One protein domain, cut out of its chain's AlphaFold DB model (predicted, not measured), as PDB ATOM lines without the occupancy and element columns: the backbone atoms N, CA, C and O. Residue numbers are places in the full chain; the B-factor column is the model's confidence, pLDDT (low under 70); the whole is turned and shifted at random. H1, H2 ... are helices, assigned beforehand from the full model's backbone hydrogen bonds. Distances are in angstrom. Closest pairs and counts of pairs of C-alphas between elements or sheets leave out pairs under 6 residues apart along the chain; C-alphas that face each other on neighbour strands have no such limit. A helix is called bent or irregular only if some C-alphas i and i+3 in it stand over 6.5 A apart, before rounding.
ATOM      1  N   ASP A 106     -14.942  53.985  12.226       67.44
ATOM      2  CA  ASP A 106     -16.060  54.633  11.574       67.44
ATOM      3  C   ASP A 106     -16.697  55.486  12.655       67.44
ATOM      4  O   ASP A 106     -16.944  55.006  13.774       67.44
ATOM      5  N   SER A 107     -16.907  56.761  12.337       89.81
ATOM      6  CA  SER A 107     -17.533  57.680  13.272       89.81
ATOM      7  C   SER A 107     -18.852  57.070  13.745       89.81
ATOM      8  O   SER A 107     -19.567  56.408  12.984       89.81
ATOM      9  N   LEU A 108     -19.184  57.267  15.025       93.19
ATOM     10  CA  LEU A 108     -20.444  56.784  15.599       93.19
ATOM     11  C   LEU A 108     -21.636  57.159  14.701       93.19
ATOM     12  O   LEU A 108     -22.521  56.339  14.470       93.19
ATOM     13  N   LYS A 109     -21.586  58.360  14.115       94.50
ATOM     14  CA  LYS A 109     -22.513  58.846  13.094       94.50
ATOM     15  C   LYS A 109     -22.682  57.879  11.921       94.50
ATOM     16  O   LYS A 109     -23.799  57.434  11.665       94.50
ATOM     17  N   GLN A 110     -21.599  57.511  11.241       94.31
ATOM     18  CA  GLN A 110     -21.654  56.622  10.078       94.31
ATOM     19  C   GLN A 110     -22.192  55.235  10.448       94.31
ATOM     20  O   GLN A 110     -23.017  54.671   9.727       94.31
ATOM     21  N   ARG A 111     -21.793  54.693  11.607       94.50
ATOM     22  CA  ARG A 111     -22.306  53.396  12.077       94.50
ATOM     23  C   ARG A 111     -23.807  53.437  12.357       94.50
ATOM     24  O   ARG A 111     -24.517  52.520  11.952       94.50
ATOM     25  N   LEU A 112     -24.300  54.494  13.001       96.25
ATOM     26  CA  LEU A 112     -25.729  54.676  13.263       96.25
ATOM     27  C   LEU A 112     -26.536  54.850  11.968       96.25
ATOM     28  O   LEU A 112     -27.578  54.212  11.824       96.25
ATOM     29  N   GLN A 113     -26.040  55.642  11.007       96.00
ATOM     30  CA  GLN A 113     -26.666  55.801   9.684       96.00
ATOM     31  C   GLN A 113     -26.752  54.466   8.934       96.00
ATOM     32  O   GLN A 113     -27.811  54.109   8.408       96.00
ATOM     33  N   ASN A 114     -25.659  53.700   8.922       95.38
ATOM     34  CA  ASN A 114     -25.607  52.390   8.275       95.38
ATOM     35  C   ASN A 114     -26.566  51.395   8.942       95.38
ATOM     36  O   ASN A 114     -27.288  50.675   8.246       95.38
ATOM     37  N   LEU A 115     -26.615  51.378  10.278       96.88
ATOM     38  CA  LEU A 115     -27.511  50.507  11.036       96.88
ATOM     39  C   LEU A 115     -28.983  50.869  10.800       96.88
ATOM     40  O   LEU A 115     -29.785  49.989  10.494       96.88
ATOM     41  N   SER A 116     -29.323  52.159  10.858       97.12
ATOM     42  CA  SER A 116     -30.657  52.681  10.543       97.12
ATOM     43  C   SER A 116     -31.103  52.271   9.136       97.12
ATOM     44  O   SER A 116     -32.144  51.633   8.974       97.12
ATOM     45  N   THR A 117     -30.270  52.534   8.127       95.69
ATOM     46  CA  THR A 117     -30.554  52.180   6.727       95.69
ATOM     47  C   THR A 117     -30.754  50.675   6.553       95.69
ATOM     48  O   THR A 117     -31.683  50.247   5.867       95.69
ATOM     49  N   SER A 118     -29.917  49.862   7.201       96.75
ATOM     50  CA  SER A 118     -29.995  48.399   7.121       96.75
ATOM     51  C   SER A 118     -31.281  47.856   7.743       96.75
ATOM     52  O   SER A 118     -31.937  47.010   7.134       96.75
ATOM     53  N   ILE A 119     -31.683  48.376   8.908       95.94
ATOM     54  CA  ILE A 119     -32.943  48.010   9.571       95.94
ATOM     55  C   ILE A 119     -34.140  48.383   8.694       95.94
ATOM     56  O   ILE A 119     -35.019  47.555   8.458       95.94
ATOM     57  N   LEU A 120     -34.181  49.616   8.185       94.62
ATOM     58  CA  LEU A 120     -35.311  50.086   7.383       94.62
ATOM     59  C   LEU A 120     -35.430  49.317   6.067       94.62
ATOM     60  O   LEU A 120     -36.535  48.937   5.683       94.62
ATOM     61  N   ARG A 121     -34.306  49.017   5.412       93.94
ATOM     62  CA  ARG A 121     -34.287  48.184   4.207       93.94
ATOM     63  C   ARG A 121     -34.765  46.762   4.488       93.94
ATOM     64  O   ARG A 121     -35.626  46.272   3.767       93.94
ATOM     65  N   PHE A 122     -34.289  46.144   5.570       95.62
ATOM     66  CA  PHE A 122     -34.759  44.827   6.004       95.62
ATOM     67  C   PHE A 122     -36.284  44.788   6.189       95.62
ATOM     68  O   PHE A 122     -36.934  43.835   5.763       95.62
ATOM     69  N   LEU A 123     -36.872  45.828   6.788       93.69
ATOM     70  CA  LEU A 123     -38.322  45.909   6.982       93.69
ATOM     71  C   LEU A 123     -39.086  46.163   5.676       93.69
ATOM     72  O   LEU A 123     -40.197  45.655   5.520       93.69
ATOM     73  N   LEU A 124     -38.512  46.926   4.740       91.31
ATOM     74  CA  LEU A 124     -39.095  47.129   3.411       91.31
ATOM     75  C   LEU A 124     -39.170  45.815   2.628       91.31
ATOM     76  O   LEU A 124     -40.236  45.495   2.109       91.31
ATOM     77  N   ASP A 125     -38.099  45.021   2.642       91.06
ATOM     78  CA  ASP A 125     -38.033  43.717   1.964       91.06
ATOM     79  C   ASP A 125     -39.040  42.697   2.538       91.06
ATOM     80  O   ASP A 125     -39.356  41.688   1.912       91.06
ATOM     81  N   ARG A 126     -39.567  42.948   3.745       89.44
ATOM     82  CA  ARG A 126     -40.506  42.072   4.466       89.44
ATOM     83  C   ARG A 126     -41.970  42.507   4.361       89.44
ATOM     84  O   ARG A 126     -42.838  41.849   4.935       89.44
ATOM     85  N   ARG A 127     -42.270  43.606   3.661       82.94
ATOM     86  CA  ARG A 127     -43.607  44.229   3.653       82.94
ATOM     87  C   ARG A 127     -44.638  43.517   2.766       82.94
ATOM     88  O   ARG A 127     -45.827  43.787   2.918       82.94
ATOM     89  N   ASP A 128     -44.224  42.589   1.908       78.00
ATOM     90  CA  ASP A 128     -45.054  41.982   0.851       78.00
ATOM     91  C   ASP A 128     -46.117  40.962   1.321       78.00
ATOM     92  O   ASP A 128     -46.497  40.047   0.590       78.00
ATOM     93  N   SER A 129     -46.664  41.110   2.531       77.88
ATOM     94  CA  SER A 129     -47.829  40.318   2.937       77.88
ATOM     95  C   SER A 129     -49.111  40.941   2.369       77.88
ATOM     96  O   SER A 129     -49.411  42.094   2.694       77.88
ATOM     97  N   PRO A 130     -49.886  40.225   1.533       81.94
ATOM     98  CA  PRO A 130     -51.172  40.728   1.069       81.94
ATOM     99  C   PRO A 130     -52.124  40.926   2.256       81.94
ATOM    100  O   PRO A 130     -52.083  40.173   3.229       81.94
ATOM    101  N   LEU A 131     -52.993  41.937   2.167       89.31
ATOM    102  CA  LEU A 131     -54.036  42.154   3.170       89.31
ATOM    103  C   LEU A 131     -54.983  40.942   3.223       89.31
ATOM    104  O   LEU A 131     -55.289  40.373   2.169       89.31
ATOM    105  N   PRO A 132     -55.467  40.566   4.419       92.25
ATOM    106  CA  PRO A 132     -56.344  39.418   4.576       92.25
ATOM    107  C   PRO A 132     -57.661  39.645   3.836       92.25
ATOM    108  O   PRO A 132     -58.287  40.704   3.957       92.25
ATOM    109  N   ARG A 133     -58.076  38.651   3.050       95.12
ATOM    110  CA  ARG A 133     -59.330  38.687   2.280       95.12
ATOM    111  C   ARG A 133     -60.428  37.932   3.028       95.12
ATOM    112  O   ARG A 133     -60.104  36.956   3.700       95.12
ATOM    113  N   PRO A 134     -61.712  38.307   2.897       96.81
ATOM    114  CA  PRO A 134     -62.803  37.617   3.591       96.81
ATOM    115  C   PRO A 134     -62.840  36.103   3.337       96.81
ATOM    116  O   PRO A 134     -63.106  35.334   4.255       96.81
ATOM    117  N   GLU A 135     -62.519  35.662   2.119       97.31
ATOM    118  CA  GLU A 135     -62.560  34.250   1.720       97.31
ATOM    119  C   GLU A 135     -61.398  33.430   2.297       97.31
ATOM    120  O   GLU A 135     -61.502  32.212   2.428       97.31
ATOM    121  N   THR A 136     -60.278  34.084   2.620       95.38
ATOM    122  CA  THR A 136     -59.054  33.447   3.134       95.38
ATOM    123  C   THR A 136     -58.609  34.012   4.480       95.38
ATOM    124  O   THR A 136     -57.449  33.842   4.846       95.38
ATOM    125  N   TRP A 137     -59.526  34.635   5.228       91.38
ATOM    126  CA  TRP A 137     -59.223  35.439   6.415       91.38
ATOM    127  C   TRP A 137     -58.332  34.705   7.415       91.38
ATOM    128  O   TRP A 137     -57.233  35.168   7.704       91.38
ATOM    129  N   ASP A 138     -58.758  33.528   7.878       92.81
ATOM    130  CA  ASP A 138     -58.020  32.763   8.891       92.81
ATOM    131  C   ASP A 138     -56.606  32.390   8.410       92.81
ATOM    132  O   ASP A 138     -55.624  32.562   9.129       92.81
ATOM    133  N   ASN A 139     -56.482  31.960   7.149       92.25
ATOM    134  CA  ASN A 139     -55.197  31.586   6.555       92.25
ATOM    135  C   ASN A 139     -54.261  32.787   6.359       92.25
ATOM    136  O   ASN A 139     -53.043  32.658   6.532       92.25
ATOM    137  N   ASP A 140     -54.812  33.935   5.967       92.56
ATOM    138  CA  ASP A 140     -54.057  35.166   5.756       92.56
ATOM    139  C   ASP A 140     -53.577  35.734   7.099       92.56
ATOM    140  O   ASP A 140     -52.402  36.084   7.225       92.56
ATOM    141  N   ILE A 141     -54.426  35.726   8.132       91.50
ATOM    142  CA  ILE A 141     -54.050  36.111   9.500       91.50
ATOM    143  C   ILE A 141     -52.953  35.192  10.043       91.50
ATOM    144  O   ILE A 141     -51.922  35.686  10.502       91.50
ATOM    145  N   ASP A 142     -53.100  33.871   9.926       91.62
ATOM    146  CA  ASP A 142     -52.068  32.917  10.350       91.62
ATOM    147  C   ASP A 142     -50.735  33.148   9.622       91.62
ATOM    148  O   ASP A 142     -49.654  33.046  10.208       91.62
ATOM    149  N   ARG A 143     -50.785  33.468   8.324       92.00
ATOM    150  CA  ARG A 143     -49.593  33.815   7.539       92.00
ATOM    151  C   ARG A 143     -48.956  35.113   8.031       92.00
ATOM    152  O   ARG A 143     -47.739  35.139   8.197       92.00
ATOM    153  N   MET A 144     -49.746  36.153   8.290       90.62
ATOM    154  CA  MET A 144     -49.256  37.425   8.828       90.62
ATOM    155  C   MET A 144     -48.613  37.246  10.207       90.62
ATOM    156  O   MET A 144     -47.540  37.797  10.455       90.62
ATOM    157  N   LEU A 145     -49.221  36.447  11.089       90.31
ATOM    158  CA  LEU A 145     -48.676  36.146  12.416       90.31
ATOM    159  C   LEU A 145     -47.339  35.402  12.321       90.31
ATOM    160  O   LEU A 145     -46.374  35.801  12.976       90.31
ATOM    161  N   ARG A 146     -47.251  34.376  11.461       91.19
ATOM    162  CA  ARG A 146     -45.991  33.662  11.193       91.19
ATOM    163  C   ARG A 146     -44.914  34.595  10.647       91.19
ATOM    164  O   ARG A 146     -43.809  34.607  11.182       91.19
ATOM    165  N   LEU A 147     -45.245  35.418   9.651       92.00
ATOM    166  CA  LEU A 147     -44.305  36.371   9.058       92.00
ATOM    167  C   LEU A 147     -43.817  37.409  10.080       92.00
ATOM    168  O   LEU A 147     -42.634  37.743  10.107       92.00
ATOM    169  N   SER A 148     -44.706  37.902  10.945       92.00
ATOM    170  CA  SER A 148     -44.355  38.833  12.023       92.00
ATOM    171  C   SER A 148     -43.392  38.196  13.031       92.00
ATOM    172  O   SER A 148     -42.377  38.799  13.390       92.00
ATOM    173  N   ALA A 149     -43.656  36.951  13.446       92.38
ATOM    174  CA  ALA A 149     -42.772  36.207  14.340       92.38
ATOM    175  C   ALA A 149     -41.398  35.934  13.707       92.38
ATOM    176  O   ALA A 149     -40.375  36.173  14.346       92.38
ATOM    177  N   GLU A 150     -41.365  35.511  12.443       94.31
ATOM    178  CA  GLU A 150     -40.125  35.290  11.694       94.31
ATOM    179  C   GLU A 150     -39.311  36.585  11.561       94.31
ATOM    180  O   GLU A 150     -38.113  36.604  11.842       94.31
ATOM    181  N   THR A 151     -39.971  37.691  11.205       95.31
ATOM    182  CA  THR A 151     -39.339  39.014  11.079       95.31
ATOM    183  C   THR A 151     -38.700  39.440  12.396       95.31
ATOM    184  O   THR A 151     -37.561  39.900  12.403       95.31
ATOM    185  N   ARG A 152     -39.390  39.232  13.523       95.62
ATOM    186  CA  ARG A 152     -38.858  39.518  14.861       95.62
ATOM    187  C   ARG A 152     -37.629  38.682  15.194       95.62
ATOM    188  O   ARG A 152     -36.643  39.237  15.673       95.62
ATOM    189  N   ASN A 153     -37.665  37.384  14.919       94.06
ATOM    190  CA  ASN A 153     -36.533  36.500  15.190       94.06
ATOM    191  C   ASN A 153     -35.309  36.903  14.356       94.06
ATOM    192  O   ASN A 153     -34.216  37.077  14.893       94.06
ATOM    193  N   LEU A 154     -35.502  37.141  13.058       94.69
ATOM    194  CA  LEU A 154     -34.424  37.555  12.160       94.69
ATOM    195  C   LEU A 154     -33.876  38.938  12.495       94.69
ATOM    196  O   LEU A 154     -32.664  39.142  12.421       94.69
ATOM    197  N   TYR A 155     -34.741  39.866  12.905       96.88
ATOM    198  CA  TYR A 155     -34.316  41.166  13.405       96.88
ATOM    199  C   TYR A 155     -33.415  41.013  14.634       96.88
ATOM    200  O   TYR A 155     -32.324  41.580  14.672       96.88
ATOM    201  N   SER A 156     -33.845  40.220  15.622       95.31
ATOM    202  CA  SER A 156     -33.084  39.996  16.856       95.31
ATOM    203  C   SER A 156     -31.704  39.408  16.567       95.31
ATOM    204  O   SER A 156     -30.714  39.878  17.125       95.31
ATOM    205  N   LEU A 157     -31.634  38.423  15.665       91.12
ATOM    206  CA  LEU A 157     -30.383  37.781  15.256       91.12
ATOM    207  C   LEU A 157     -29.457  38.733  14.488       91.12
ATOM    208  O   LEU A 157     -28.252  38.732  14.717       91.12
ATOM    209  N   SER A 158     -30.007  39.542  13.580       93.88
ATOM    210  CA  SER A 158     -29.200  40.360  12.664       93.88
ATOM    211  C   SER A 158     -28.782  41.700  13.272       93.88
ATOM    212  O   SER A 158     -27.666  42.164  13.042       93.88
ATOM    213  N   PHE A 159     -29.669  42.335  14.045       96.75
ATOM    214  CA  PHE A 159     -29.518  43.729  14.475       96.75
ATOM    215  C   PHE A 159     -29.509  43.916  15.993       96.75
ATOM    216  O   PHE A 159     -28.977  44.922  16.453       96.75
ATOM    217  N   GLY A 160     -30.043  42.976  16.783       94.44
ATOM    218  CA  GLY A 160     -30.245  43.161  18.229       94.44
ATOM    219  C   GLY A 160     -28.976  43.590  18.971       94.44
ATOM    220  O   GLY A 160     -28.947  44.643  19.608       94.44
ATOM    221  N   ALA A 161     -27.888  42.832  18.811       93.06
ATOM    222  CA  ALA A 161     -26.606  43.153  19.442       93.06
ATOM    223  C   ALA A 161     -26.033  44.508  18.983       93.06
ATOM    224  O   ALA A 161     -25.499  45.262  19.795       93.06
ATOM    225  N   GLN A 162     -26.178  44.842  17.696       95.56
ATOM    226  CA  GLN A 162     -25.669  46.094  17.125       95.56
ATOM    227  C   GLN A 162     -26.431  47.310  17.659       95.56
ATOM    228  O   GLN A 162     -25.816  48.314  18.006       95.56
ATOM    229  N   VAL A 163     -27.757  47.207  17.779       97.56
ATOM    230  CA  VAL A 163     -28.614  48.262  18.338       97.56
ATOM    231  C   VAL A 163     -28.271  48.515  19.806       97.56
ATOM    232  O   VAL A 163     -28.104  49.668  20.200       97.56
ATOM    233  N   ILE A 164     -28.099  47.459  20.607       96.50
ATOM    234  CA  ILE A 164     -27.705  47.579  22.020       96.50
ATOM    235  C   ILE A 164     -26.325  48.236  22.148       96.50
ATOM    236  O   ILE A 164     -26.144  49.150  22.954       96.50
ATOM    237  N   ALA A 165     -25.351  47.809  21.340       95.00
ATOM    238  CA  ALA A 165     -24.012  48.395  21.342       95.00
ATOM    239  C   ALA A 165     -24.043  49.887  20.970       95.00
ATOM    240  O   ALA A 165     -23.477  50.711  21.690       95.00
ATOM    241  N   ALA A 166     -24.765  50.233  19.902       96.38
ATOM    242  CA  ALA A 166     -24.950  51.600  19.431       96.38
ATOM    243  C   ALA A 166     -25.617  52.498  20.485       96.38
ATOM    244  O   ALA A 166     -25.139  53.603  20.748       96.38
ATOM    245  N   ARG A 167     -26.672  52.010  21.150       97.75
ATOM    246  CA  ARG A 167     -27.309  52.702  22.277       97.75
ATOM    247  C   ARG A 167     -26.280  52.943  23.388       97.75
ATOM    248  O   ARG A 167     -26.116  54.067  23.859       97.75
ATOM    249  N   ASN A 168     -25.594  51.900  23.844       96.88
ATOM    250  CA  ASN A 168     -24.658  52.014  24.965       96.88
ATOM    251  C   ASN A 168     -23.536  53.015  24.686       96.88
ATOM    252  O   ASN A 168     -23.040  53.663  25.605       96.88
ATOM    253  N   GLU A 169     -23.144  53.165  23.427       96.31
ATOM    254  CA  GLU A 169     -22.199  54.189  23.017       96.31
ATOM    255  C   GLU A 169     -22.804  55.595  23.028       96.31
ATOM    256  O   GLU A 169     -22.208  56.487  23.627       96.31
ATOM    257  N   LEU A 170     -24.010  55.791  22.485       97.06
ATOM    258  CA  LEU A 170     -24.745  57.062  22.586       97.06
ATOM    259  C   LEU A 170     -24.867  57.547  24.039       97.06
ATOM    260  O   LEU A 170     -24.628  58.723  24.322       97.06
ATOM    261  N   LEU A 171     -25.122  56.633  24.981       97.00
ATOM    262  CA  LEU A 171     -25.131  56.958  26.407       97.00
ATOM    263  C   LEU A 171     -23.797  57.461  26.943       97.00
ATOM    264  O   LEU A 171     -23.786  58.363  27.777       97.00
ATOM    265  N   LYS A 172     -22.674  56.886  26.499       96.56
ATOM    266  CA  LYS A 172     -21.341  57.353  26.916       96.56
ATOM    267  C   LYS A 172     -21.098  58.795  26.472       96.56
ATOM    268  O   LYS A 172     -20.357  59.513  27.137       96.56
ATOM    269  N   HIS A 173     -21.757  59.225  25.396       95.31
ATOM    270  CA  HIS A 173     -21.771  60.606  24.920       95.31
ATOM    271  C   HIS A 173     -22.862  61.478  25.569       95.31
ATOM    272  O   HIS A 173     -23.004  62.642  25.205       95.31
ATOM    273  N   GLY A 174     -23.630  60.951  26.530       97.38
ATOM    274  CA  GLY A 174     -24.705  61.676  27.214       97.38
ATOM    275  C   GLY A 174     -25.961  61.893  26.364       97.38
ATOM    276  O   GLY A 174     -26.799  62.719  26.720       97.38
ATOM    277  N   ILE A 175     -26.101  61.175  25.247       97.81
ATOM    278  CA  ILE A 175     -27.242  61.296  24.337       97.81
ATOM    279  C   ILE A 175     -28.305  60.281  24.751       97.81
ATOM    280  O   ILE A 175     -28.047  59.078  24.792       97.81
ATOM    281  N   ILE A 176     -29.503  60.777  25.060       97.81
ATOM    282  CA  ILE A 176     -30.637  59.975  25.525       97.81
ATOM    283  C   ILE A 176     -31.822  60.203  24.593       97.81
ATOM    284  O   ILE A 176     -32.185  61.343  24.303       97.81
ATOM    285  N   ASP A 177     -32.462  59.113  24.183       98.25
ATOM    286  CA  ASP A 177     -33.660  59.122  23.355       98.25
ATOM    287  C   ASP A 177     -34.728  58.243  24.008       98.25
ATOM    288  O   ASP A 177     -34.580  57.027  24.092       98.25
ATOM    289  N   LYS A 178     -35.801  58.868  24.508       97.69
ATOM    290  CA  LYS A 178     -36.834  58.163  25.286       97.69
ATOM    291  C   LYS A 178     -37.539  57.074  24.482       97.69
ATOM    292  O   LYS A 178     -37.912  56.050  25.048       97.69
ATOM    293  N   GLU A 179     -37.758  57.303  23.190       96.00
ATOM    294  CA  GLU A 179     -38.450  56.338  22.337       96.00
ATOM    295  C   GLU A 179     -37.540  55.146  22.047       96.00
ATOM    296  O   GLU A 179     -37.962  54.006  22.228       96.00
ATOM    297  N   LEU A 180     -36.274  55.387  21.692       97.31
ATOM    298  CA  LEU A 180     -35.293  54.319  21.506       97.31
ATOM    299  C   LEU A 180     -35.129  53.489  22.787       97.31
ATOM    300  O   LEU A 180     -35.231  52.265  22.727       97.31
ATOM    301  N   ASP A 181     -34.966  54.147  23.937       97.38
ATOM    302  CA  ASP A 181     -34.784  53.507  25.245       97.38
ATOM    303  C   ASP A 181     -35.990  52.651  25.667       97.38
ATOM    304  O   ASP A 181     -35.826  51.672  26.387       97.38
ATOM    305  N   THR A 182     -37.195  52.972  25.184       97.19
ATOM    306  CA  THR A 182     -38.408  52.186  25.471       97.19
ATOM    307  C   THR A 182     -38.430  50.859  24.710       97.19
ATOM    308  O   THR A 182     -39.034  49.888  25.165       97.19
ATOM    309  N   TYR A 183     -37.805  50.804  23.533       95.81
ATOM    310  CA  TYR A 183     -38.080  49.754  22.553       95.81
ATOM    311  C   TYR A 183     -36.879  48.887  22.173       95.81
ATOM    312  O   TYR A 183     -37.081  47.768  21.697       95.81
ATOM    313  N   TYR A 184     -35.650  49.375  22.355       95.94
ATOM    314  CA  TYR A 184     -34.457  48.744  21.783       95.94
ATOM    315  C   TYR A 184     -34.159  47.333  22.318       95.94
ATOM    316  O   TYR A 184     -33.586  46.526  21.588       95.94
ATOM    317  N   GLU A 185     -34.565  47.019  23.553       92.56
ATOM    318  CA  GLU A 185     -34.296  45.718  24.188       92.56
ATOM    319  C   GLU A 185     -35.205  44.607  23.649       92.56
ATOM    320  O   GLU A 185     -34.754  43.491  23.385       92.56
ATOM    321  N   HIS A 186     -36.492  44.911  23.457       93.00
ATOM    322  CA  HIS A 186     -37.517  43.914  23.142       93.00
ATOM    323  C   HIS A 186     -38.532  44.430  22.107       93.00
ATOM    324  O   HIS A 186     -39.705  44.640  22.432       93.00
ATOM    325  N   PRO A 187     -38.134  44.616  20.834       93.50
ATOM    326  CA  PRO A 187     -39.064  45.040  19.796       93.50
ATOM    327  C   PRO A 187     -40.109  43.949  19.525       93.50
ATOM    328  O   PRO A 187     -39.821  42.895  18.956       93.50
ATOM    329  N   THR A 188     -41.353  44.206  19.934       91.00
ATOM    330  CA  THR A 188     -42.438  43.210  19.900       91.00
ATOM    331  C   THR A 188     -43.059  43.024  18.519       91.00
ATOM    332  O   THR A 188     -43.652  41.981  18.248       91.00
ATOM    333  N   ASN A 189     -42.940  44.018  17.637       93.12
ATOM    334  CA  ASN A 189     -43.555  44.005  16.314       93.12
ATOM    335  C   ASN A 189     -42.747  44.845  15.297       93.12
ATOM    336  O   ASN A 189     -41.936  45.686  15.700       93.12
ATOM    337  N   PRO A 190     -42.973  44.659  13.980       93.12
ATOM    338  CA  PRO A 190     -42.242  45.383  12.934       93.12
ATOM    339  C   PRO A 190     -42.376  46.912  12.981       93.12
ATOM    340  O   PRO A 190     -41.469  47.616  12.542       93.12
ATOM    341  N   ILE A 191     -43.474  47.447  13.532       93.19
ATOM    342  CA  ILE A 191     -43.657  48.900  13.688       93.19
ATOM    343  C   ILE A 191     -42.631  49.435  14.689       93.19
ATOM    344  O   ILE A 191     -41.971  50.434  14.425       93.19
ATOM    345  N   VAL A 192     -42.431  48.732  15.805       96.38
ATOM    346  CA  VAL A 192     -41.432  49.099  16.815       96.38
ATOM    347  C   VAL A 192     -40.004  49.017  16.255       96.38
ATOM    348  O   VAL A 192     -39.199  49.912  16.493       96.38
ATOM    349  N   MET A 193     -39.696  48.002  15.444       97.31
ATOM    350  CA  MET A 193     -38.390  47.889  14.764       97.31
ATOM    351  C   MET A 193     -38.136  49.063  13.816       97.31
ATOM    352  O   MET A 193     -37.019  49.572  13.736       97.31
ATOM    353  N   ARG A 194     -39.182  49.520  13.115       95.38
ATOM    354  CA  ARG A 194     -39.110  50.700  12.253       95.38
ATOM    355  C   ARG A 194     -38.796  51.954  13.057       95.38
ATOM    356  O   ARG A 194     -37.900  52.691  12.660       95.38
ATOM    357  N   ILE A 195     -39.483  52.156  14.185       96.25
ATOM    358  CA  ILE A 195     -39.220  53.277  15.097       96.25
ATOM    359  C   ILE A 195     -37.748  53.265  15.514       96.25
ATOM    360  O   ILE A 195     -37.079  54.280  15.375       96.25
ATOM    361  N   ILE A 196     -37.208  52.118  15.937       98.00
ATOM    362  CA  ILE A 196     -35.784  51.995  16.295       98.00
ATOM    363  C   ILE A 196     -34.882  52.446  15.136       98.00
ATOM    364  O   ILE A 196     -33.997  53.274  15.342       98.00
ATOM    365  N   GLY A 197     -35.124  51.951  13.916       96.81
ATOM    366  CA  GLY A 197     -34.369  52.362  12.729       96.81
ATOM    367  C   GLY A 197     -34.449  53.869  12.463       96.81
ATOM    368  O   GLY A 197     -33.420  54.507  12.251       96.81
ATOM    369  N   GLU A 198     -35.640  54.462  12.528       96.88
ATOM    370  CA  GLU A 198     -35.859  55.903  12.333       96.88
ATOM    371  C   GLU A 198     -35.168  56.742  13.424       96.88
ATOM    372  O   GLU A 198     -34.473  57.709  13.099       96.88
ATOM    373  N   ARG A 199     -35.269  56.346  14.703       98.31
ATOM    374  CA  ARG A 199     -34.602  57.036  15.822       98.31
ATOM    375  C   ARG A 199     -33.085  56.985  15.701       98.31
ATOM    376  O   ARG A 199     -32.439  58.014  15.866       98.31
ATOM    377  N   LEU A 200     -32.508  55.829  15.364       98.06
ATOM    378  CA  LEU A 200     -31.061  55.708  15.154       98.06
ATOM    379  C   LEU A 200     -30.572  56.629  14.028       98.06
ATOM    380  O   LEU A 200     -29.532  57.265  14.176       98.06
ATOM    381  N   GLY A 201     -31.337  56.743  12.938       96.69
ATOM    382  CA  GLY A 201     -31.020  57.641  11.827       96.69
ATOM    383  C   GLY A 201     -31.067  59.111  12.243       96.69
ATOM    384  O   GLY A 201     -30.119  59.854  12.000       96.69
ATOM    385  N   ALA A 202     -32.126  59.518  12.947       97.25
ATOM    386  CA  ALA A 202     -32.266  60.881  13.457       97.25
ATOM    387  C   ALA A 202     -31.139  61.261  14.437       97.25
ATOM    388  O   ALA A 202     -30.581  62.356  14.350       97.25
ATOM    389  N   LEU A 203     -30.767  60.348  15.340       97.50
ATOM    390  CA  LEU A 203     -29.652  60.555  16.268       97.50
ATOM    391  C   LEU A 203     -28.322  60.679  15.527       97.50
ATOM    392  O   LEU A 203     -27.509  61.530  15.880       97.50
ATOM    393  N   ALA A 204     -28.118  59.896  14.469       96.81
ATOM    394  CA  ALA A 204     -26.916  59.994  13.657       96.81
ATOM    395  C   ALA A 204     -26.768  61.371  12.987       96.81
ATOM    396  O   ALA A 204     -25.682  61.946  13.002       96.81
ATOM    397  N   GLU A 205     -27.856  61.936  12.460       95.94
ATOM    398  CA  GLU A 205     -27.841  63.282  11.872       95.94
ATOM    399  C   GLU A 205     -27.512  64.374  12.895       95.94
ATOM    400  O   GLU A 205     -26.872  65.368  12.554       95.94
ATOM    401  N   SER A 206     -27.900  64.176  14.158       96.00
ATOM    402  CA  SER A 206     -27.613  65.126  15.239       96.00
ATOM    403  C   SER A 206     -26.154  65.118  15.714       96.00
ATOM    404  O   SER A 206     -25.729  66.052  16.396       96.00
ATOM    405  N   LEU A 207     -25.380  64.085  15.365       93.56
ATOM    406  CA  LEU A 207     -23.977  63.985  15.752       93.56
ATOM    407  C   LEU A 207     -23.085  64.891  14.882       93.56
ATOM    408  O   LEU A 207     -23.296  64.988  13.662       93.56
ATOM    409  N   PRO A 208     -22.052  65.517  15.482       90.38
ATOM    410  CA  PRO A 208     -21.031  66.227  14.722       90.38
ATOM    411  C   PRO A 208     -20.283  65.253  13.800       90.38
ATOM    412  O   PRO A 208     -20.148  64.068  14.116       90.38
ATOM    413  N   ASN A 209     -19.848  65.765  12.645       78.75
ATOM    414  CA  ASN A 209     -19.042  65.010  11.680       78.75
ATOM    415  C   ASN A 209     -17.652  64.692  12.229       78.75
ATOM    416  O   ASN A 209     -17.076  65.580  12.899       78.75
TER     417      ASN A 209
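This is residues 106 to 209 of the 209 residues of an uncharacterized protein of Patescibacteria group bacterium (UniProt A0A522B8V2). A long, kinked helix, H2, runs along a close antiparallel pair of helices, H1 and H4, and its first part reaches past them as an arm with a free tip at residues 134 to 139. H1, H2 and H4 make a loose three-helix bundle, helices roughly side by side, while the short H3 packs on H4. The printed part has 104 residues with four named helices, in the order H1, H2, H3, H4, and no named strand; the class is all helix. The whole is only just loose, close to compact, with a radius of gyration of the C-alphas of 15.7 A and spans of 54 by 21 by 20 A.

H1, residues 108 to 125, touches the hub H4, residues 190 to 206, at a shallow tilt of 28 degrees, opposite ways; their closest C-alphas, those of Ser 116 and Gly 197, are 4.3 A apart. H2, residues 134 to 172, touches H1 with residues 155 to 166 alone, and the closest C-alphas, those of Leu 112 and Ala 166, are 6.9 A apart. H1 and H2 form a helical hairpin, at a shallow tilt of 6 degrees, opposite ways. H2 has a kink of 54 degrees near residue 159. It is irregular: C-alphas 135 and 138 are 8.6 A apart, and its line is a rough one. Residues 148 to 155 of H2 alone touch H4, whose residues 190 to 193 alone touch H2; the closest C-alphas, those of Ser 148 and Pro 190, are 6.9 A apart. These two helices run the same way at a shallow tilt of 31 degrees. H3, residues 178 to 183, forms a helical hairpin with H4, opposite ways at a steep tilt of 36 degrees, only just past shallow; the closest C-alphas, those of Leu 180 and Ile 196, are 5.7 A apart. H1 and H3 are apart, and H2 and H3 are only just apart, at 8.1 A. The helix packing is mostly aligned, with 3 of 4 touching pairs at a shallow tilt. In H1, H3 and H4 every O i to N i+4 pair is within hydrogen-bond range; in H2 31 of 35 are.

H1 begins at C-alpha 108 (-20.444, 56.784, 15.599) and is 25.8 A long. H2 begins at C-alpha 134 (-62.803, 37.617, 3.591) and is 51.5 A long over 39 residues. H3 has six residues. H4 is 24.7 A long and ends at C-alpha 206 (-27.613, 65.126, 15.239).

The two C-alphas farthest apart, those of Glu 135 and Asn 209, are 54.2 A apart. The printed part has no cut. The link from H2 to H3 is tight, and those from H1 to H2 and from H3 to H4 are short. The mean pLDDT of the printed part is 93.9, and residue 106 is under 70.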